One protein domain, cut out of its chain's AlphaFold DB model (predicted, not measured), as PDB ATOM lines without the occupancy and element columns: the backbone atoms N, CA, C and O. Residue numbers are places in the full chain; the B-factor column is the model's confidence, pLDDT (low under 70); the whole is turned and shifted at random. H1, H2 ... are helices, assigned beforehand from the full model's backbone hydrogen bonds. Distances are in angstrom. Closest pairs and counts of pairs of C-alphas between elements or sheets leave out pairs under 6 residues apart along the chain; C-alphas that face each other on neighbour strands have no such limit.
ATOM      1  N   VAL A 103     -28.289  22.932 -47.690       76.81
ATOM      2  CA  VAL A 103     -28.368  22.741 -46.232       76.81
ATOM      3  C   VAL A 103     -27.286  23.537 -45.527       76.81
ATOM      4  O   VAL A 103     -27.598  24.200 -44.534       76.81
ATOM      5  N   ALA A 104     -26.062  23.552 -46.056       80.88
ATOM      6  CA  ALA A 104     -25.024  24.448 -45.550       80.88
ATOM      7  C   ALA A 104     -25.488  25.914 -45.636       80.88
ATOM      8  O   ALA A 104     -25.402  26.661 -44.659       80.88
ATOM      9  N   GLY A 105     -26.120  26.300 -46.748       87.12
ATOM     10  CA  GLY A 105     -26.699  27.628 -46.944       87.12
ATOM     11  C   GLY A 105     -27.772  27.994 -45.918       87.12
ATOM     12  O   GLY A 105     -27.790  29.119 -45.418       87.12
ATOM     13  N   SER A 106     -28.634  27.045 -45.545       85.38
ATOM     14  CA  SER A 106     -29.642  27.228 -44.488       85.38
ATOM     15  C   SER A 106     -29.006  27.473 -43.109       85.38
ATOM     16  O   SER A 106     -29.442  28.345 -42.345       85.38
ATOM     17  N   GLN A 107     -27.925  26.757 -42.789       87.62
ATOM     18  CA  GLN A 107     -27.174  26.957 -41.544       87.62
ATOM     19  C   GLN A 107     -26.480  28.325 -41.520       87.62
ATOM     20  O   GLN A 107     -26.506  29.033 -40.506       87.62
ATOM     21  N   ILE A 108     -25.924  28.747 -42.656       94.25
ATOM     22  CA  ILE A 108     -25.348  30.084 -42.815       94.25
ATOM     23  C   ILE A 108     -26.441  31.145 -42.661       94.25
ATOM     24  O   ILE A 108     -26.248  32.113 -41.930       94.25
ATOM     25  N   PHE A 109     -27.623  30.959 -43.254       93.75
ATOM     26  CA  PHE A 109     -28.746  31.882 -43.071       93.75
ATOM     27  C   PHE A 109     -29.134  32.015 -41.591       93.75
ATOM     28  O   PHE A 109     -29.267  33.129 -41.081       93.75
ATOM     29  N   THR A 110     -29.256  30.890 -40.887       89.94
ATOM     30  CA  THR A 110     -29.592  30.829 -39.453       89.94
ATOM     31  C   THR A 110     -28.591  31.623 -38.612       89.94
ATOM     32  O   THR A 110     -28.958  32.421 -37.750       89.94
ATOM     33  N   THR A 111     -27.300  31.453 -38.890       92.50
ATOM     34  CA  THR A 111     -26.228  32.051 -38.088       92.50
ATOM     35  C   THR A 111     -25.902  33.492 -38.480       92.50
ATOM     36  O   THR A 111     -25.540  34.278 -37.599       92.50
ATOM     37  N   GLN A 112     -26.039  33.860 -39.756       94.31
ATOM     38  CA  GLN A 112     -25.596  35.149 -40.297       94.31
ATOM     39  C   GLN A 112     -26.731  36.131 -40.600       94.31
ATOM     40  O   GLN A 112     -26.488  37.338 -40.618       94.31
ATOM     41  N   CYS A 113     -27.954  35.653 -40.850       94.56
ATOM     42  CA  CYS A 113     -29.023  36.471 -41.432       94.56
ATOM     43  C   CYS A 113     -30.320  36.475 -40.610       94.56
ATOM     44  O   CYS A 113     -30.986  37.510 -40.542       94.56
ATOM     45  N   GLN A 114     -30.678  35.357 -39.970       91.75
ATOM     46  CA  GLN A 114     -31.990  35.163 -39.340       91.75
ATOM     47  C   GLN A 114     -32.284  36.146 -38.197       91.75
ATOM     48  O   GLN A 114     -33.438  36.484 -37.953       91.75
ATOM     49  N   SER A 115     -31.252  36.671 -37.527       91.69
ATOM     50  CA  SER A 115     -31.431  37.699 -36.491       91.69
ATOM     51  C   SER A 115     -32.037  38.998 -37.028       91.69
ATOM     52  O   SER A 115     -32.654  39.747 -36.276       91.69
ATOM     53  N   CYS A 116     -31.834  39.284 -38.316       93.94
ATOM     54  CA  CYS A 116     -32.288  40.512 -38.963       93.94
ATOM     55  C   CYS A 116     -33.390  40.260 -39.992       93.94
ATOM     56  O   CYS A 116     -34.174  41.161 -40.276       93.94
ATOM     57  N   HIS A 117     -33.444  39.059 -40.559       92.69
ATOM     58  CA  HIS A 117     -34.279  38.731 -41.701       92.69
ATOM     59  C   HIS A 117     -35.183  37.537 -41.419       92.69
ATOM     60  O   HIS A 117     -34.749  36.517 -40.891       92.69
ATOM     61  N   SER A 118     -36.429  37.635 -41.875       87.88
ATOM     62  CA  SER A 118     -37.306  36.476 -42.036       87.88
ATOM     63  C   SER A 118     -37.288  36.008 -43.491       87.88
ATOM     64  O   SER A 118     -36.927  36.762 -44.398       87.88
ATOM     65  N   LEU A 119     -37.712  34.771 -43.735       84.06
ATOM     66  CA  LEU A 119     -37.866  34.242 -45.095       84.06
ATOM     67  C   LEU A 119     -39.248  34.540 -45.688       84.06
ATOM     68  O   LEU A 119     -39.628  34.013 -46.729       84.06
ATOM     69  N   GLU A 120     -40.018  35.390 -45.040       79.50
ATOM     70  CA  GLU A 120     -41.378  35.723 -45.433       79.50
ATOM     71  C   GLU A 120     -41.392  36.664 -46.629       79.50
ATOM     72  O   GLU A 120     -40.415  37.380 -46.861       79.50
ATOM     73  N   LYS A 121     -42.476  36.630 -47.414       68.44
ATOM     74  CA  LYS A 121     -42.542  37.328 -48.712       68.44
ATOM     75  C   LYS A 121     -42.266  38.833 -48.604       68.44
ATOM     76  O   LYS A 121     -41.659  39.416 -49.500       68.44
ATOM     77  N   ASP A 122     -42.682  39.430 -47.493       72.75
ATOM     78  CA  ASP A 122     -42.546  40.846 -47.198       72.75
ATOM     79  C   ASP A 122     -42.404  41.093 -45.685       72.75
ATOM     80  O   ASP A 122     -42.476  40.178 -44.850       72.75
ATOM     81  N   ASN A 123     -42.161  42.354 -45.337       78.25
ATOM     82  CA  ASN A 123     -42.025  42.807 -43.961       78.25
ATOM     83  C   ASN A 123     -43.347  43.309 -43.340       78.25
ATOM     84  O   ASN A 123     -43.318  44.028 -42.335       78.25
ATOM     85  N   ALA A 124     -44.507  42.983 -43.922       73.75
ATOM     86  CA  ALA A 124     -45.791  43.461 -43.419       73.75
ATOM     87  C   ALA A 124     -46.003  43.025 -41.959       73.75
ATOM     88  O   ALA A 124     -45.840  41.862 -41.596       73.75
ATOM     89  N   GLY A 125     -46.337  43.987 -41.094       71.06
ATOM     90  CA  GLY A 125     -46.591  43.734 -39.672       71.06
ATOM     91  C   GLY A 125     -45.358  43.360 -38.838       71.06
ATOM     92  O   GLY A 125     -45.516  43.049 -37.657       71.06
ATOM     93  N   ARG A 126     -44.137  43.414 -39.393       74.19
ATOM     94  CA  ARG A 126     -42.902  43.038 -38.686       74.19
ATOM     95  C   ARG A 126     -41.982  44.226 -38.429       74.19
ATOM     96  O   ARG A 126     -41.794  45.099 -39.272       74.19
ATOM     97  N   LYS A 127     -41.358  44.231 -37.251       75.12
ATOM     98  CA  LYS A 127     -40.310  45.187 -36.864       75.12
ATOM     99  C   LYS A 127     -38.983  44.454 -36.704       75.12
ATOM    100  O   LYS A 127     -38.528  44.220 -35.591       75.12
ATOM    101  N   THR A 128     -38.393  44.058 -37.821       82.94
ATOM    102  CA  THR A 128     -37.055  43.461 -37.878       82.94
ATOM    103  C   THR A 128     -36.046  44.483 -38.392       82.94
ATOM    104  O   THR A 128     -36.400  45.455 -39.063       82.94
ATOM    105  N   SER A 129     -34.772  44.291 -38.057       89.94
ATOM    106  CA  SER A 129     -33.690  45.169 -38.515       89.94
ATOM    107  C   SER A 129     -33.423  45.048 -40.020       89.94
ATOM    108  O   SER A 129     -32.871  45.982 -40.594       89.94
ATOM    109  N   GLY A 130     -33.854  43.968 -40.680       91.06
ATOM    110  CA  GLY A 130     -33.831  43.779 -42.134       91.06
ATOM    111  C   GLY A 130     -35.208  43.405 -42.717       91.06
ATOM    112  O   GLY A 130     -36.097  43.000 -41.969       91.06
ATOM    113  N   PRO A 131     -35.411  43.552 -44.042       90.62
ATOM    114  CA  PRO A 131     -36.653  43.190 -44.739       90.62
ATOM    115  C   PRO A 131     -36.911  41.678 -44.799       90.62
ATOM    116  O   PRO A 131     -35.992  40.870 -44.629       90.62
ATOM    117  N   GLY A 132     -38.138  41.297 -45.161       87.44
ATOM    118  CA  GLY A 132     -38.460  39.926 -45.558       87.44
ATOM    119  C   GLY A 132     -37.707  39.519 -46.830       87.44
ATOM    120  O   GLY A 132     -37.632  40.274 -47.809       87.44
ATOM    121  N   LEU A 133     -37.110  38.329 -46.810       90.00
ATOM    122  CA  LEU A 133     -36.332  37.797 -47.930       90.00
ATOM    123  C   LEU A 133     -37.099  36.780 -48.774       90.00
ATOM    124  O   LEU A 133     -36.560  36.293 -49.755       90.00
ATOM    125  N   GLY A 134     -38.350  36.451 -48.466       78.44
ATOM    126  CA  GLY A 134     -39.173  35.679 -49.394       78.44
ATOM    127  C   GLY A 134     -39.307  36.430 -50.720       78.44
ATOM    128  O   GLY A 134     -39.404  37.657 -50.731       78.44
ATOM    129  N   LEU A 135     -39.269  35.711 -51.842       73.19
ATOM    130  CA  LEU A 135     -39.337  36.322 -53.175       73.19
ATOM    131  C   LEU A 135     -38.211  37.335 -53.458       73.19
ATOM    132  O   LEU A 135     -38.393  38.240 -54.266       73.19
ATOM    133  N   ILE A 136     -37.048  37.217 -52.796       80.56
ATOM    134  CA  ILE A 136     -35.876  38.060 -53.084       80.56
ATOM    135  C   ILE A 136     -35.254  37.723 -54.438       80.56
ATOM    136  O   ILE A 136     -34.826  38.639 -55.135       80.56
ATOM    137  N   TYR A 137     -35.177  36.452 -54.831       74.94
ATOM    138  CA  TYR A 137     -34.490  36.094 -56.070       74.94
ATOM    139  C   TYR A 137     -35.234  36.634 -57.306       74.94
ATOM    140  O   TYR A 137     -36.421  36.385 -57.494       74.94
ATOM    141  N   GLY A 138     -34.537  37.391 -58.153       66.06
ATOM    142  CA  GLY A 138     -35.090  38.134 -59.290       66.06
ATOM    143  C   GLY A 138     -35.711  39.490 -58.926       66.06
ATOM    144  O   GLY A 138     -36.117  40.234 -59.817       66.06
ATOM    145  N   ARG A 139     -35.763  39.851 -57.639       74.25
ATOM    146  CA  ARG A 139     -36.343  41.113 -57.165       74.25
ATOM    147  C   ARG A 139     -35.330  42.253 -57.234       74.25
ATOM    148  O   ARG A 139     -34.147  42.067 -56.952       74.25
ATOM    149  N   ARG A 140     -35.793  43.465 -57.544       75.50
ATOM    150  CA  ARG A 140     -34.969  44.677 -57.437       75.50
ATOM    151  C   ARG A 140     -34.582  44.953 -55.977       75.50
ATOM    152  O   ARG A 140     -35.377  44.755 -55.056       75.50
ATOM    153  N   ALA A 141     -33.366  45.442 -55.757       80.50
ATOM    154  CA  ALA A 141     -32.949  45.945 -54.455       80.50
ATOM    155  C   ALA A 141     -33.902  47.049 -53.956       80.50
ATOM    156  O   ALA A 141     -34.407  47.852 -54.736       80.50
ATOM    157  N   GLY A 142     -34.187  47.056 -52.650       79.50
ATOM    158  CA  GLY A 142     -35.049  48.076 -52.046       79.50
ATOM    159  C   GLY A 142     -36.533  48.007 -52.431       79.50
ATOM    160  O   GLY A 142     -37.226  49.017 -52.331       79.50
ATOM    161  N   ALA A 143     -37.022  46.858 -52.910       77.00
ATOM    162  CA  ALA A 143     -38.377  46.746 -53.456       77.00
ATOM    163  C   ALA A 143     -39.478  46.364 -52.446       77.00
ATOM    164  O   ALA A 143     -40.647  46.521 -52.784       77.00
ATOM    165  N   ASP A 144     -39.146  45.895 -51.234       76.62
ATOM    166  CA  ASP A 144     -40.153  45.610 -50.193       76.62
ATOM    167  C   ASP A 144     -40.797  46.907 -49.681       76.62
ATOM    168  O   ASP A 144     -40.183  47.682 -48.950       76.62
ATOM    169  N   TYR A 145     -42.050  47.148 -50.061       73.50
ATOM    170  CA  TYR A 145     -42.772  48.368 -49.701       73.50
ATOM    171  C   TYR A 145     -42.959  48.539 -48.185       73.50
ATOM    172  O   TYR A 145     -43.051  49.666 -47.698       73.50
ATOM    173  N   TYR A 146     -42.996  47.438 -47.432       76.38
ATOM    174  CA  TYR A 146     -43.218  47.457 -45.988       76.38
ATOM    175  C   TYR A 146     -41.939  47.710 -45.184       76.38
ATOM    176  O   TYR A 146     -41.997  47.828 -43.958       76.38
ATOM    177  N   TYR A 147     -40.786  47.814 -45.849       82.94
ATOM    178  CA  TYR A 147     -39.506  48.062 -45.204       82.94
ATOM    179  C   TYR A 147     -38.916  49.420 -45.605       82.94
ATOM    180  O   TYR A 147     -38.873  49.799 -46.776       82.94
ATOM    181  N   ASN A 148     -38.415  50.164 -44.617       85.88
ATOM    182  CA  ASN A 148     -37.800  51.468 -44.846       85.88
ATOM    183  C   ASN A 148     -36.320  51.321 -45.225       85.88
ATOM    184  O   ASN A 148     -35.438  51.265 -44.367       85.88
ATOM    185  N   TYR A 149     -36.051  51.256 -46.524       86.44
ATOM    186  CA  TYR A 149     -34.697  51.130 -47.050       86.44
ATOM    187  C   TYR A 149     -33.891  52.429 -46.966       86.44
ATOM    188  O   TYR A 149     -34.408  53.542 -47.004       86.44
ATOM    189  N   THR A 150     -32.568  52.280 -46.940       90.94
ATOM    190  CA  THR A 150     -31.652  53.386 -47.239       90.94
ATOM    191  C   THR A 150     -31.860  53.887 -48.672       90.94
ATOM    192  O   THR A 150     -32.057  53.038 -49.548       90.94
ATOM    193  N   PRO A 151     -31.652  55.188 -48.959       86.31
ATOM    194  CA  PRO A 151     -31.695  55.717 -50.326       86.31
ATOM    195  C   PRO A 151     -30.837  54.919 -51.317       86.31
ATOM    196  O   PRO A 151     -31.264  54.670 -52.439       86.31
ATOM    197  N   ALA A 152     -29.666  54.441 -50.881       88.56
ATOM    198  CA  ALA A 152     -28.772  53.622 -51.697       88.56
ATOM    199  C   ALA A 152     -29.440  52.341 -52.229       88.56
ATOM    200  O   ALA A 152     -29.319  52.027 -53.406       88.56
ATOM    201  N   LEU A 153     -30.185  51.624 -51.381       84.00
ATOM    202  CA  LEU A 153     -30.936  50.431 -51.786       84.00
ATOM    203  C   LEU A 153     -32.206  50.793 -52.562       84.00
ATOM    204  O   LEU A 153     -32.500  50.124 -53.545       84.00
ATOM    205  N   THR A 154     -32.929  51.847 -52.167       81.88
ATOM    206  CA  THR A 154     -34.161  52.296 -52.846       81.88
ATOM    207  C   THR A 154     -33.917  52.691 -54.302       81.88
ATOM    208  O   THR A 154     -34.724  52.368 -55.173       81.88
ATOM    209  N   TYR A 155     -32.815  53.390 -54.575       78.00
ATOM    210  CA  TYR A 155     -32.478  53.877 -55.915       78.00
ATOM    211  C   TYR A 155     -31.529  52.954 -56.682       78.00
ATOM    212  O   TYR A 155     -31.256  53.202 -57.855       78.00
ATOM    213  N   SER A 156     -31.073  51.866 -56.062       75.25
ATOM    214  CA  SER A 156     -30.245  50.854 -56.711       75.25
ATOM    215  C   SER A 156     -30.932  50.283 -57.957       75.25
ATOM    216  O   SER A 156     -32.143  50.043 -57.969       75.25
ATOM    217  N   SER A 157     -30.156  50.056 -59.013       75.19
ATOM    218  CA  SER A 157     -30.575  49.319 -60.211       75.19
ATOM    219  C   SER A 157     -30.271  47.820 -60.115       75.19
ATOM    220  O   SER A 157     -30.586  47.074 -61.039       75.19
ATOM    221  N   HIS A 158     -29.682  47.353 -59.008       76.12
ATOM    222  CA  HIS A 158     -29.349  45.943 -58.840       76.12
ATOM    223  C   HIS A 158     -30.603  45.072 -58.727       76.12
ATOM    224  O   HIS A 158     -31.536  45.371 -57.976       76.12
ATOM    225  N   ILE A 159     -30.565  43.948 -59.436       75.38
ATOM    226  CA  ILE A 159     -31.512  42.842 -59.318       75.38
ATOM    227  C   ILE A 159     -30.842  41.716 -58.535       75.38
ATOM    228  O   ILE A 159     -29.694  41.370 -58.814       75.38
ATOM    229  N   TRP A 160     -31.534  41.129 -57.565       77.44
ATOM    230  CA  TRP A 160     -31.010  40.025 -56.769       77.44
ATOM    231  C   TRP A 160     -31.001  38.722 -57.562       77.44
ATOM    232  O   TRP A 160     -31.931  37.930 -57.511       77.44
ATOM    233  N   ASN A 161     -29.933  38.497 -58.310       73.06
ATOM    234  CA  ASN A 161     -29.613  37.224 -58.950       73.06
ATOM    235  C   ASN A 161     -28.409  36.578 -58.243       73.06
ATOM    236  O   ASN A 161     -27.834  37.187 -57.336       73.06
ATOM    237  N   THR A 162     -28.005  35.375 -58.667       78.31
ATOM    238  CA  THR A 162     -26.842  34.664 -58.108       78.31
ATOM    239  C   THR A 162     -25.626  35.579 -57.983       78.31
ATOM    240  O   THR A 162     -25.039  35.673 -56.913       78.31
ATOM    241  N   ARG A 163     -25.289  36.322 -59.045       79.56
ATOM    242  CA  ARG A 163     -24.123  37.215 -59.083       79.56
ATOM    243  C   ARG A 163     -24.185  38.346 -58.088       79.56
ATOM    244  O   ARG A 163     -23.247  38.545 -57.318       79.56
ATOM    245  N   ASN A 164     -25.270  39.096 -58.114       84.06
ATOM    246  CA  ASN A 164     -25.396  40.258 -57.257       84.06
ATOM    247  C   ASN A 164     -25.519  39.834 -55.795       84.06
ATOM    248  O   ASN A 164     -24.916  40.483 -54.953       84.06
ATOM    249  N   LEU A 165     -26.203  38.726 -55.489       91.69
ATOM    250  CA  LEU A 165     -26.225  38.172 -54.134       91.69
ATOM    251  C   LEU A 165     -24.835  37.691 -53.707       91.69
ATOM    252  O   LEU A 165     -24.377  38.067 -52.634       91.69
ATOM    253  N   PHE A 166     -24.130  36.939 -54.553       91.19
ATOM    254  CA  PHE A 166     -22.793  36.433 -54.250       91.19
ATOM    255  C   PHE A 166     -21.808  37.559 -53.914       91.19
ATOM    256  O   PHE A 166     -21.124  37.489 -52.900       91.19
ATOM    257  N   TYR A 167     -21.751  38.631 -54.704       90.50
ATOM    258  CA  TYR A 167     -20.851  39.750 -54.399       90.50
ATOM    259  C   TYR A 167     -21.368  40.654 -53.276       90.50
ATOM    260  O   TYR A 167     -20.576  41.162 -52.483       90.50
ATOM    261  N   PHE A 168     -22.684  40.824 -53.148       95.44
ATOM    262  CA  PHE A 168     -23.266  41.576 -52.038       95.44
ATOM    263  C   PHE A 168     -22.968  40.923 -50.689       95.44
ATOM    264  O   PHE A 168     -22.587  41.618 -49.753       95.44
ATOM    265  N   LEU A 169     -23.079  39.595 -50.594       96.00
ATOM    266  CA  LEU A 169     -22.815  38.842 -49.367       96.00
ATOM    267  C   LEU A 169     -21.345  38.913 -48.929       96.00
ATOM    268  O   LEU A 169     -21.068  38.777 -47.740       96.00
ATOM    269  N   GLN A 170     -20.408  39.163 -49.853       95.44
ATOM    270  CA  GLN A 170     -18.992  39.343 -49.520       95.44
ATOM    271  C   GLN A 170     -18.753  40.621 -48.716       95.44
ATOM    272  O   GLN A 170     -17.971  40.612 -47.764       95.44
ATOM    273  N   ASN A 171     -19.399  41.720 -49.114       95.06
ATOM    274  CA  ASN A 171     -19.349  42.997 -48.411       95.06
ATOM    275  C   ASN A 171     -20.490  43.925 -48.886       95.06
ATOM    276  O   ASN A 171     -20.334  44.637 -49.888       95.06
ATOM    277  N   PRO A 172     -21.618  43.989 -48.154       95.12
ATOM    278  CA  PRO A 172     -22.773  44.790 -48.559       95.12
ATOM    279  C   PRO A 172     -22.478  46.287 -48.718       95.12
ATOM    280  O   PRO A 172     -23.015  46.933 -49.621       95.12
ATOM    281  N   LYS A 173     -21.623  46.843 -47.846       93.00
ATOM    282  CA  LYS A 173     -21.281  48.276 -47.818       93.00
ATOM    283  C   LYS A 173     -20.425  48.686 -49.016       93.00
ATOM    284  O   LYS A 173     -20.589  49.798 -49.516       93.00
ATOM    285  N   ASN A 174     -19.540  47.799 -49.472       92.44
ATOM    286  CA  ASN A 174     -18.722  48.025 -50.663       92.44
ATOM    287  C   ASN A 174     -19.509  47.772 -51.950       92.44
ATOM    288  O   ASN A 174     -19.331  48.512 -52.913       92.44
ATOM    289  N   PHE A 175     -20.387  46.764 -51.963       93.31
ATOM    290  CA  PHE A 175     -21.193  46.447 -53.142       93.31
ATOM    291  C   PHE A 175     -22.211  47.553 -53.453       93.31
ATOM    292  O   PHE A 175     -22.313  47.997 -54.592       93.31
ATOM    293  N   ILE A 176     -22.931  48.051 -52.440       91.31
ATOM    294  CA  ILE A 176     -23.837  49.202 -52.565       91.31
ATOM    295  C   ILE A 176     -23.427  50.254 -51.536       91.31
ATOM    296  O   ILE A 176     -23.747  50.156 -50.349       91.31
ATOM    297  N   LYS A 177     -22.732  51.301 -51.993       91.81
ATOM    298  CA  LYS A 177     -22.258  52.381 -51.119       91.81
ATOM    299  C   LYS A 177     -23.435  53.080 -50.432       91.81
ATOM    300  O   LYS A 177     -24.327  53.606 -51.090       91.81
ATOM    301  N   GLY A 178     -23.421  53.102 -49.099       90.81
ATOM    302  CA  GLY A 178     -24.512  53.647 -48.278       90.81
ATOM    303  C   GLY A 178     -25.586  52.625 -47.884       90.81
ATOM    304  O   GLY A 178     -26.549  52.991 -47.209       90.81
ATOM    305  N   CYS A 179     -25.422  51.353 -48.262       92.12
ATOM    306  CA  CYS A 179     -26.216  50.245 -47.743       92.12
ATOM    307  C   CYS A 179     -25.985  50.070 -46.232       92.12
ATOM    308  O   CYS A 179     -24.848  50.094 -45.760       92.12
ATOM    309  N   LYS A 180     -27.072  49.873 -45.476       91.75
ATOM    310  CA  LYS A 180     -27.050  49.579 -44.029       91.75
ATOM    311  C   LYS A 180     -27.306  48.104 -43.698       91.75
ATOM    312  O   LYS A 180     -27.507  47.772 -42.538       91.75
ATOM    313  N   CYS A 181     -27.322  47.222 -44.696       92.62
ATOM    314  CA  CYS A 181     -27.311  45.787 -44.434       92.62
ATOM    315  C   CYS A 181     -25.939  45.418 -43.862       92.62
ATOM    316  O   CYS A 181     -24.916  45.624 -44.517       92.62
ATOM    317  N   GLU A 182     -25.921  44.913 -42.635       90.75
ATOM    318  CA  GLU A 182     -24.714  44.424 -41.982       90.75
ATOM    319  C   GLU A 182     -24.830  42.916 -41.812       90.75
ATOM    320  O   GLU A 182     -25.794  42.411 -41.241       90.75
ATOM    321  N   ILE A 183     -23.834  42.205 -42.330       92.75
ATOM    322  CA  ILE A 183     -23.629  40.781 -42.078       92.75
ATOM    323  C   ILE A 183     -22.529  40.688 -41.021       92.75
ATOM    324  O   ILE A 183     -21.624  41.534 -41.002       92.75
ATOM    325  N   LYS A 184     -22.598  39.696 -40.122       88.12
ATOM    326  CA  LYS A 184     -21.563  39.522 -39.090       88.12
ATOM    327  C   LYS A 184     -20.177  39.476 -39.737       88.12
ATOM    328  O   LYS A 184     -20.014  39.027 -40.870       88.12
ATOM    329  N   ASN A 185     -19.183  39.991 -39.016       89.25
ATOM    330  CA  ASN A 185     -17.799  40.126 -39.486       89.25
ATOM    331  C   ASN A 185     -17.631  40.980 -40.764       89.25
ATOM    332  O   ASN A 185     -16.578  40.944 -41.394       89.25
ATOM    333  N   GLY A 186     -18.641  41.772 -41.148       90.88
ATOM    334  CA  GLY A 186     -18.596  42.664 -42.311       90.88
ATOM    335  C   GLY A 186     -18.944  42.003 -43.649       90.88
ATOM    336  O   GLY A 186     -18.965  42.695 -44.668       90.88
ATOM    337  N   GLY A 187     -19.251  40.702 -43.652       94.62
ATOM    338  CA  GLY A 187     -19.567  39.918 -44.845       94.62
ATOM    339  C   GLY A 187     -18.957  38.517 -44.808       94.62
ATOM    340  O   GLY A 187     -18.098  38.211 -43.981       94.62
ATOM    341  N   ILE A 188     -19.396  37.662 -45.725       95.94
ATOM    342  CA  ILE A 188     -18.992  36.256 -45.819       95.94
ATOM    343  C   ILE A 188     -17.804  36.158 -46.781       95.94
ATOM    344  O   ILE A 188     -17.969  36.303 -47.990       95.94
ATOM    345  N   GLN A 189     -16.588  35.951 -46.269       94.38
ATOM    346  CA  GLN A 189     -15.374  35.974 -47.102       94.38
ATOM    347  C   GLN A 189     -15.175  34.692 -47.919       94.38
ATOM    348  O   GLN A 189     -14.652  34.762 -49.033       94.38
ATOM    349  N   SER A 190     -15.635  33.547 -47.410       93.06
ATOM    350  CA  SER A 190     -15.560  32.275 -48.126       93.06
ATOM    351  C   SER A 190     -16.467  32.284 -49.354       93.06
ATOM    352  O   SER A 190     -17.658  32.582 -49.265       93.06
ATOM    353  N   GLU A 191     -15.906  31.963 -50.518       88.19
ATOM    354  CA  GLU A 191     -16.683  31.824 -51.752       88.19
ATOM    355  C   GLU A 191     -17.660  30.646 -51.679       88.19
ATOM    356  O   GLU A 191     -18.772  30.750 -52.192       88.19
ATOM    357  N   GLU A 192     -17.274  29.557 -51.008       88.00
ATOM    358  CA  GLU A 192     -18.131  28.383 -50.798       88.00
ATOM    359  C   GLU A 192     -19.352  28.761 -49.955       88.00
ATOM    360  O   GLU A 192     -20.478  28.620 -50.417       88.00
ATOM    361  N   GLU A 193     -19.147  29.396 -48.797       93.25
ATOM    362  CA  GLU A 193     -20.254  29.805 -47.918       93.25
ATOM    363  C   GLU A 193     -21.218  30.783 -48.611       93.25
ATOM    364  O   GLU A 193     -22.436  30.724 -48.429       93.25
ATOM    365  N   ARG A 194     -20.693  31.696 -49.440       94.19
ATOM    366  CA  ARG A 194     -21.548  32.578 -50.244       94.19
ATOM    367  C   ARG A 194     -22.340  31.799 -51.282       94.19
ATOM    368  O   ARG A 194     -23.516  32.094 -51.465       94.19
ATOM    369  N   SER A 195     -21.715  30.840 -51.955       85.38
ATOM    370  CA  SER A 195     -22.372  29.987 -52.949       85.38
ATOM    371  C   SER A 195     -23.510  29.183 -52.318       85.38
ATOM    372  O   SER A 195     -24.628  29.200 -52.832       85.38
ATOM    373  N   ASP A 196     -23.259  28.581 -51.156       85.44
ATOM    374  CA  ASP A 196     -24.228  27.811 -50.373       85.44
ATOM    375  C   ASP A 196     -25.422  28.677 -49.949       85.44
ATOM    376  O   ASP A 196     -26.582  28.334 -50.196       85.44
ATOM    377  N   LEU A 197     -25.159  29.857 -49.374       93.50
ATOM    378  CA  LEU A 197     -26.222  30.782 -48.975       93.50
ATOM    379  C   LEU A 197     -27.026  31.285 -50.183       93.50
ATOM    380  O   LEU A 197     -28.250  31.405 -50.106       93.50
ATOM    381  N   VAL A 198     -26.370  31.562 -51.313       89.81
ATOM    382  CA  VAL A 198     -27.055  31.950 -52.553       89.81
ATOM    383  C   VAL A 198     -27.933  30.815 -53.073       89.81
ATOM    384  O   VAL A 198     -29.067  31.087 -53.468       89.81
ATOM    385  N   ALA A 199     -27.468  29.563 -53.033       81.75
ATOM    386  CA  ALA A 199     -28.256  28.395 -53.424       81.75
ATOM    387  C   ALA A 199     -29.507  28.247 -52.544       81.75
ATOM    388  O   ALA A 199     -30.622  28.107 -53.064       81.75
ATOM    389  N   PHE A 200     -29.346  28.384 -51.224       83.81
ATOM    390  CA  PHE A 200     -30.457  28.397 -50.275       83.81
ATOM    391  C   PHE A 200     -31.476  29.500 -50.586       83.81
ATOM    392  O   PHE A 200     -32.665  29.219 -50.760       83.81
ATOM    393  N   LEU A 201     -31.021  30.750 -50.725       87.38
ATOM    394  CA  LEU A 201     -31.895  31.883 -51.033       87.38
ATOM    395  C   LEU A 201     -32.585  31.698 -52.389       87.38
ATOM    396  O   LEU A 201     -33.794  31.891 -52.481       87.38
ATOM    397  N   LYS A 202     -31.869  31.274 -53.433       79.62
ATOM    398  CA  LYS A 202     -32.431  31.045 -54.773       79.62
ATOM    399  C   LYS A 202     -33.592  30.051 -54.742       79.62
ATOM    400  O   LYS A 202     -34.629  30.319 -55.345       79.62
ATOM    401  N   ILE A 203     -33.437  28.926 -54.043       68.94
ATOM    402  CA  ILE A 203     -34.460  27.872 -53.974       68.94
ATOM    403  C   ILE A 203     -35.615  28.295 -53.062       68.94
ATOM    404  O   ILE A 203     -36.777  28.255 -53.467       68.94
ATOM    405  N   PHE A 204     -35.314  28.746 -51.845       69.81
ATOM    406  CA  PHE A 204     -36.335  28.989 -50.824       69.81
ATOM    407  C   PHE A 204     -37.191  30.232 -51.103       69.81
ATOM    408  O   PHE A 204     -38.286  30.391 -50.551       69.81
ATOM    409  N   THR A 205     -36.703  31.121 -51.969       66.19
ATOM    410  CA  THR A 205     -37.318  32.422 -52.234       66.19
ATOM    411  C   THR A 205     -37.791  32.588 -53.678       66.19
ATOM    412  O   THR A 205     -38.132  33.693 -54.058       66.19
ATOM    413  N   LYS A 206     -37.859  31.539 -54.505       60.59
ATOM    414  CA  LYS A 206     -38.481  31.635 -55.843       60.59
ATOM    415  C   LYS A 206     -40.009  31.537 -55.737       60.59
ATOM    416  O   LYS A 206     -40.506  30.837 -54.870       60.59
ATOM    417  N   GLU A 207     -40.742  32.170 -56.656       47.78
ATOM    418  CA  GLU A 207     -42.223  32.189 -56.771       47.78
ATOM    419  C   GLU A 207     -42.884  30.793 -56.640       47.78
ATOM    420  O   GLU A 207     -43.963  30.643 -56.078       47.78
ATOM    421  N   PHE A 208     -42.180  29.733 -57.055       41.72
ATOM    422  CA  PHE A 208     -42.599  28.334 -56.893       41.72
ATOM    423  C   PHE A 208     -42.676  27.848 -55.431       41.72
ATOM    424  O   PHE A 208     -43.262  26.794 -55.173       41.72
ATOM    425  N   SER A 209     -42.105  28.583 -54.474       49.72
ATOM    426  CA  SER A 209     -42.048  28.176 -53.071       49.72
ATOM    427  C   SER A 209     -43.339  28.440 -52.301       49.72
ATOM    428  O   SER A 209     -43.480  27.915 -51.205       49.72
ATOM    429  N   GLU A 210     -44.317  29.166 -52.852       43.12
ATOM    430  CA  GLU A 210     -45.582  29.422 -52.151       43.12
ATOM    431  C   GLU A 210     -46.433  28.146 -52.044       43.12
ATOM    432  O   GLU A 210     -46.835  27.769 -50.949       43.12
ATOM    433  N   ASN A 211     -46.585  27.381 -53.133       42.06
ATOM    434  CA  ASN A 211     -47.262  26.077 -53.098       42.06
ATOM    435  C   ASN A 211     -46.489  25.026 -52.282       42.06
ATOM    436  O   ASN A 211     -47.100  24.208 -51.596       42.06
ATOM    437  N   LEU A 212     -45.153  25.064 -52.313       42.31
ATOM    438  CA  LEU A 212     -44.300  24.197 -51.492       42.31
ATOM    439  C   LEU A 212     -44.388  24.553 -50.001       42.31
ATOM    440  O   LEU A 212     -44.498  23.654 -49.175       42.31
ATOM    441  N   ARG A 213     -44.431  25.843 -49.653       43.94
ATOM    442  CA  ARG A 213     -44.649  26.333 -48.285       43.94
ATOM    443  C   ARG A 213     -46.047  26.022 -47.785       43.94
ATOM    444  O   ARG A 213     -46.178  25.526 -46.677       43.94
ATOM    445  N   ILE A 214     -47.081  26.259 -48.592       45.00
ATOM    446  CA  ILE A 214     -48.471  25.938 -48.242       45.00
ATOM    447  C   ILE A 214     -48.615  24.431 -48.012       45.00
ATOM    448  O   ILE A 214     -49.220  24.019 -47.025       45.00
ATOM    449  N   LYS A 215     -48.025  23.592 -48.876       43.50
ATOM    450  CA  LYS A 215     -48.033  22.134 -48.704       43.50
ATOM    451  C   LYS A 215     -47.235  21.708 -47.467       43.50
ATOM    452  O   LYS A 215     -47.730  20.896 -46.698       43.50
ATOM    453  N   ALA A 216     -46.070  22.305 -47.215       38.97
ATOM    454  CA  ALA A 216     -45.263  22.027 -46.027       38.97
ATOM    455  C   ALA A 216     -45.978  22.421 -44.720       38.97
ATOM    456  O   ALA A 216     -46.090  21.607 -43.812       38.97
ATOM    457  N   VAL A 217     -46.558  23.618 -44.642       41.25
ATOM    458  CA  VAL A 217     -47.314  24.082 -43.464       41.25
ATOM    459  C   VAL A 217     -48.561  23.223 -43.228       41.25
ATOM    460  O   VAL A 217     -48.884  22.891 -42.091       41.25
ATOM    461  N   LYS A 218     -49.254  22.806 -44.295       44.88
ATOM    462  CA  LYS A 218     -50.466  21.975 -44.197       44.88
ATOM    463  C   LYS A 218     -50.171  20.524 -43.803       44.88
ATOM    464  O   LYS A 218     -51.012  19.891 -43.175       44.88
ATOM    465  N   THR A 219     -49.006  20.000 -44.173       38.56
ATOM    466  CA  THR A 219     -48.583  18.631 -43.842       38.56
ATOM    467  C   THR A 219     -47.879  18.546 -42.487       38.56
ATOM    468  O   THR A 219     -47.987  17.514 -41.831       38.56
ATOM    469  N   TYR A 220     -47.200  19.610 -42.045       36.09
ATOM    470  CA  TYR A 220     -46.298  19.540 -40.893       36.09
ATOM    471  C   TYR A 220     -46.532  20.598 -39.791       36.09
ATOM    472  O   TYR A 220     -45.860  20.563 -38.764       36.09
ATOM    473  N   GLY A 221     -47.519  21.489 -39.948       34.66
ATOM    474  CA  GLY A 221     -47.941  22.457 -38.925       34.66
ATOM    475  C   GLY A 221     -47.329  23.859 -39.067       34.66
ATOM    476  O   GLY A 221     -46.434  24.094 -39.874       34.66
ATOM    477  N   ALA A 222     -47.843  24.820 -38.286       34.38
ATOM    478  CA  ALA A 222     -47.460  26.239 -38.357       34.38
ATOM    479  C   ALA A 222     -46.048  26.543 -37.812       34.38
ATOM    480  O   ALA A 222     -45.462  27.560 -38.176       34.38
ATOM    481  N   ASP A 223     -45.483  25.640 -37.005       34.97
ATOM    482  CA  ASP A 223     -44.149  25.774 -36.398       34.97
ATOM    483  C   ASP A 223     -43.011  25.270 -37.311       34.97
ATOM    484  O   ASP A 223     -41.846  25.218 -36.912       34.97
ATOM    485  N   TYR A 224     -43.325  24.883 -38.553       36.75
ATOM    486  CA  TYR A 224     -42.403  24.174 -39.441       36.75
ATOM    487  C   TYR A 224     -41.438  25.111 -40.191       36.75
ATOM    488  O   TYR A 224     -41.504  25.295 -41.406       36.75
ATOM    489  N   ILE A 225     -40.485  25.682 -39.450       38.84
ATOM    490  CA  ILE A 225     -39.165  26.059 -39.974       38.84
ATOM    491  C   ILE A 225     -38.260  24.836 -39.788       38.84
ATOM    492  O   ILE A 225     -37.435  24.805 -38.882       38.84
ATOM    493  N   ASN A 226     -38.443  23.783 -40.586       39.41
ATOM    494  CA  ASN A 226     -37.387  22.792 -40.773       39.41
ATOM    495  C   ASN A 226     -37.624  21.908 -42.000       39.41
ATOM    496  O   ASN A 226     -38.748  21.633 -42.403       39.41
ATOM    497  N   ILE A 227     -36.502  21.556 -42.611       37.53
ATOM    498  CA  ILE A 227     -36.298  20.907 -43.909       37.53
ATOM    499  C   ILE A 227     -37.024  19.544 -44.001       37.53
ATOM    500  O   ILE A 227     -37.152  18.859 -42.990       37.53
ATOM    501  N   ASN A 228     -37.486  19.128 -45.196       37.62
ATOM    502  CA  ASN A 228     -38.101  17.807 -45.423       37.62
ATOM    503  C   ASN A 228     -37.497  17.011 -46.607       37.62
ATOM    504  O   ASN A 228     -36.778  17.557 -47.445       37.62
ATOM    505  N   ALA A 229     -37.838  15.713 -46.641       37.53
ATOM    506  CA  ALA A 229     -37.148  14.563 -47.255       37.53
ATOM    507  C   ALA A 229     -36.724  14.633 -48.740       37.53
ATOM    508  O   ALA A 229     -35.850  13.876 -49.159       37.53
ATOM    509  N   GLU A 230     -37.274  15.539 -49.550       37.19
ATOM    510  CA  GLU A 230     -36.742  15.797 -50.904       37.19
ATOM    511  C   GLU A 230     -35.404  16.552 -50.849       37.19
ATOM    512  O   GLU A 230     -34.563  16.437 -51.740       37.19
ATOM    513  N   THR A 231     -35.162  17.260 -49.747       44.09
ATOM    514  CA  THR A 231     -33.884  17.902 -49.437       44.09
ATOM    515  C   THR A 231     -32.849  16.880 -48.962       44.09
ATOM    516  O   THR A 231     -31.674  17.041 -49.274       44.09
ATOM    517  N   GLU A 232     -33.262  15.793 -48.293       42.28
ATOM    518  CA  GLU A 232     -32.390  14.638 -48.029       42.28
ATOM    519  C   GLU A 232     -31.920  13.973 -49.334       42.28
ATOM    520  O   GLU A 232     -30.740  13.648 -49.449       42.28
ATOM    521  N   ASP A 233     -32.793  13.814 -50.337       42.78
ATOM    522  CA  ASP A 233     -32.428  13.239 -51.645       42.78
ATOM    523  C   ASP A 233     -31.457  14.147 -52.425       42.78
ATOM    524  O   ASP A 233     -30.475  13.679 -53.009       42.78
ATOM    525  N   LEU A 234     -31.666  15.466 -52.364       41.06
ATOM    526  CA  LEU A 234     -30.736  16.453 -52.924       41.06
ATOM    527  C   LEU A 234     -29.383  16.464 -52.183       41.06
ATOM    528  O   LEU A 234     -28.339  16.529 -52.837       41.06
ATOM    529  N   LEU A 235     -29.365  16.298 -50.853       43.56
ATOM    530  CA  LEU A 235     -28.126  16.164 -50.069       43.56
ATOM    531  C   LEU A 235     -27.360  14.882 -50.373       43.56
ATOM    532  O   LEU A 235     -26.126  14.867 -50.407       43.56
ATOM    533  N   GLN A 236     -28.086  13.790 -50.588       50.22
ATOM    534  CA  GLN A 236     -27.480  12.496 -50.858       50.22
ATOM    535  C   GLN A 236     -26.885  12.428 -52.270       50.22
ATOM    536  O   GLN A 236     -25.828  11.815 -52.476       50.22
ATOM    537  N   LYS A 237     -27.491  13.138 -53.226       48.44
ATOM    538  CA  LYS A 237     -26.933  13.341 -54.570       48.44
ATOM    539  C   LYS A 237     -25.637  14.157 -54.538       48.44
ATOM    540  O   LYS A 237     -24.674  13.778 -55.204       48.44
ATOM    541  N   GLU A 238     -25.552  15.188 -53.699       42.12
ATOM    542  CA  GLU A 238     -24.359  16.043 -53.617       42.12
ATOM    543  C   GLU A 238     -23.172  15.371 -52.894       42.12
ATOM    544  O   GLU A 238     -22.023  15.476 -53.338       42.12
ATOM    545  N   LYS A 239     -23.428  14.558 -51.855       47.31
ATOM    546  CA  LYS A 239     -22.399  13.701 -51.219       47.31
ATOM    547  C   LYS A 239     -21.792  12.687 -52.189       47.31
ATOM    548  O   LYS A 239     -20.578  12.476 -52.191       47.31
TER     549      LYS A 239
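AT A GLANCE: This is residues 103 to 239 of the 246 residues of the protein "Cytochrome c domain-containing protein" of Ichthyophthirius multifiliis (strain G5) (UniProt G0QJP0). A small core of three crossing helices, with H5 in the middle and H1 and H3 packed on it, is joined to a large body of loops in which the short helices H2 and H4 are set. Past H5 the printed part goes on into a loosely held tail, H6 and H7, which folds back until H7 comes near the beginning of H1. The printed part has 137 residues with seven named helices, H1 to H7 in order along the chain, and no named strand; its class is all helix, though under half of the residues, 64 of 137, are in named elements. The whole is compact, with a radius of gyration of the C-alphas of 15.0 A and spans of 41 by 35 by 23 A.

HOW THE PARTS SIT: H1, residues 103 to 112, touches H5, residues 191 to 204, about perpendicular at 80 degrees; the closest C-alphas, those of Gly 105 and Leu 197, are 3.8 A apart. H2, residues 151 to 155, is apart from the other helices. H3, residues 162 to 170, touches H5 at a steep tilt of 52 degrees, opposite ways, with the C-alphas of Phe 166 and Arg 194 closest at 5.7 A. H4, residues 172 to 175, is close to H3 but not clearly touching: the closest C-alphas, of Phe 168 and Phe 175, are 5.4 A apart. H6, residues 209 to 220, is close to H5 but not clearly touching, with the C-alphas of Ile 203 and Ser 209 closest at 7.6 A. H7, residues 230 to 239, is close to H1 but not clearly touching, with the C-alphas of Val 103 and Leu 235 closest at 7.6 A; H6 and H7 are apart. Every O i to N i+4 pair is within hydrogen-bond range in H1, H2, H5, H6 and H7, against 4 of 5 in H3, while H4 is too short for such a pair and its one O i to N i+3 pair is not within range.

IN THESE COORDINATES: H1 begins at C-alpha 103, (-28.368, 22.741, -46.232), and is 14.0 A long. H2 is 5.9 A, H3 12.5 A and H4 5.1 A long. H5, the longest helix, runs 19.9 A from C-alpha 191 at (-16.683, 31.824, -51.752). H6 is 15.5 A long, and H7, 14.5 A, ends at C-alpha 239, (-22.399, 13.701, -51.219).

THE WHOLE: The two C-alphas farthest apart, those of Pro 151 and Gln 236, are 43.4 A from each other. The printed part has no cut. The links H1 to H2, residues 113 to 150, and H4 to H5, residues 176 to 190, are long. The mean pLDDT of the printed part is 74.3; residues 121, 138 and 203 to 239 are under 70.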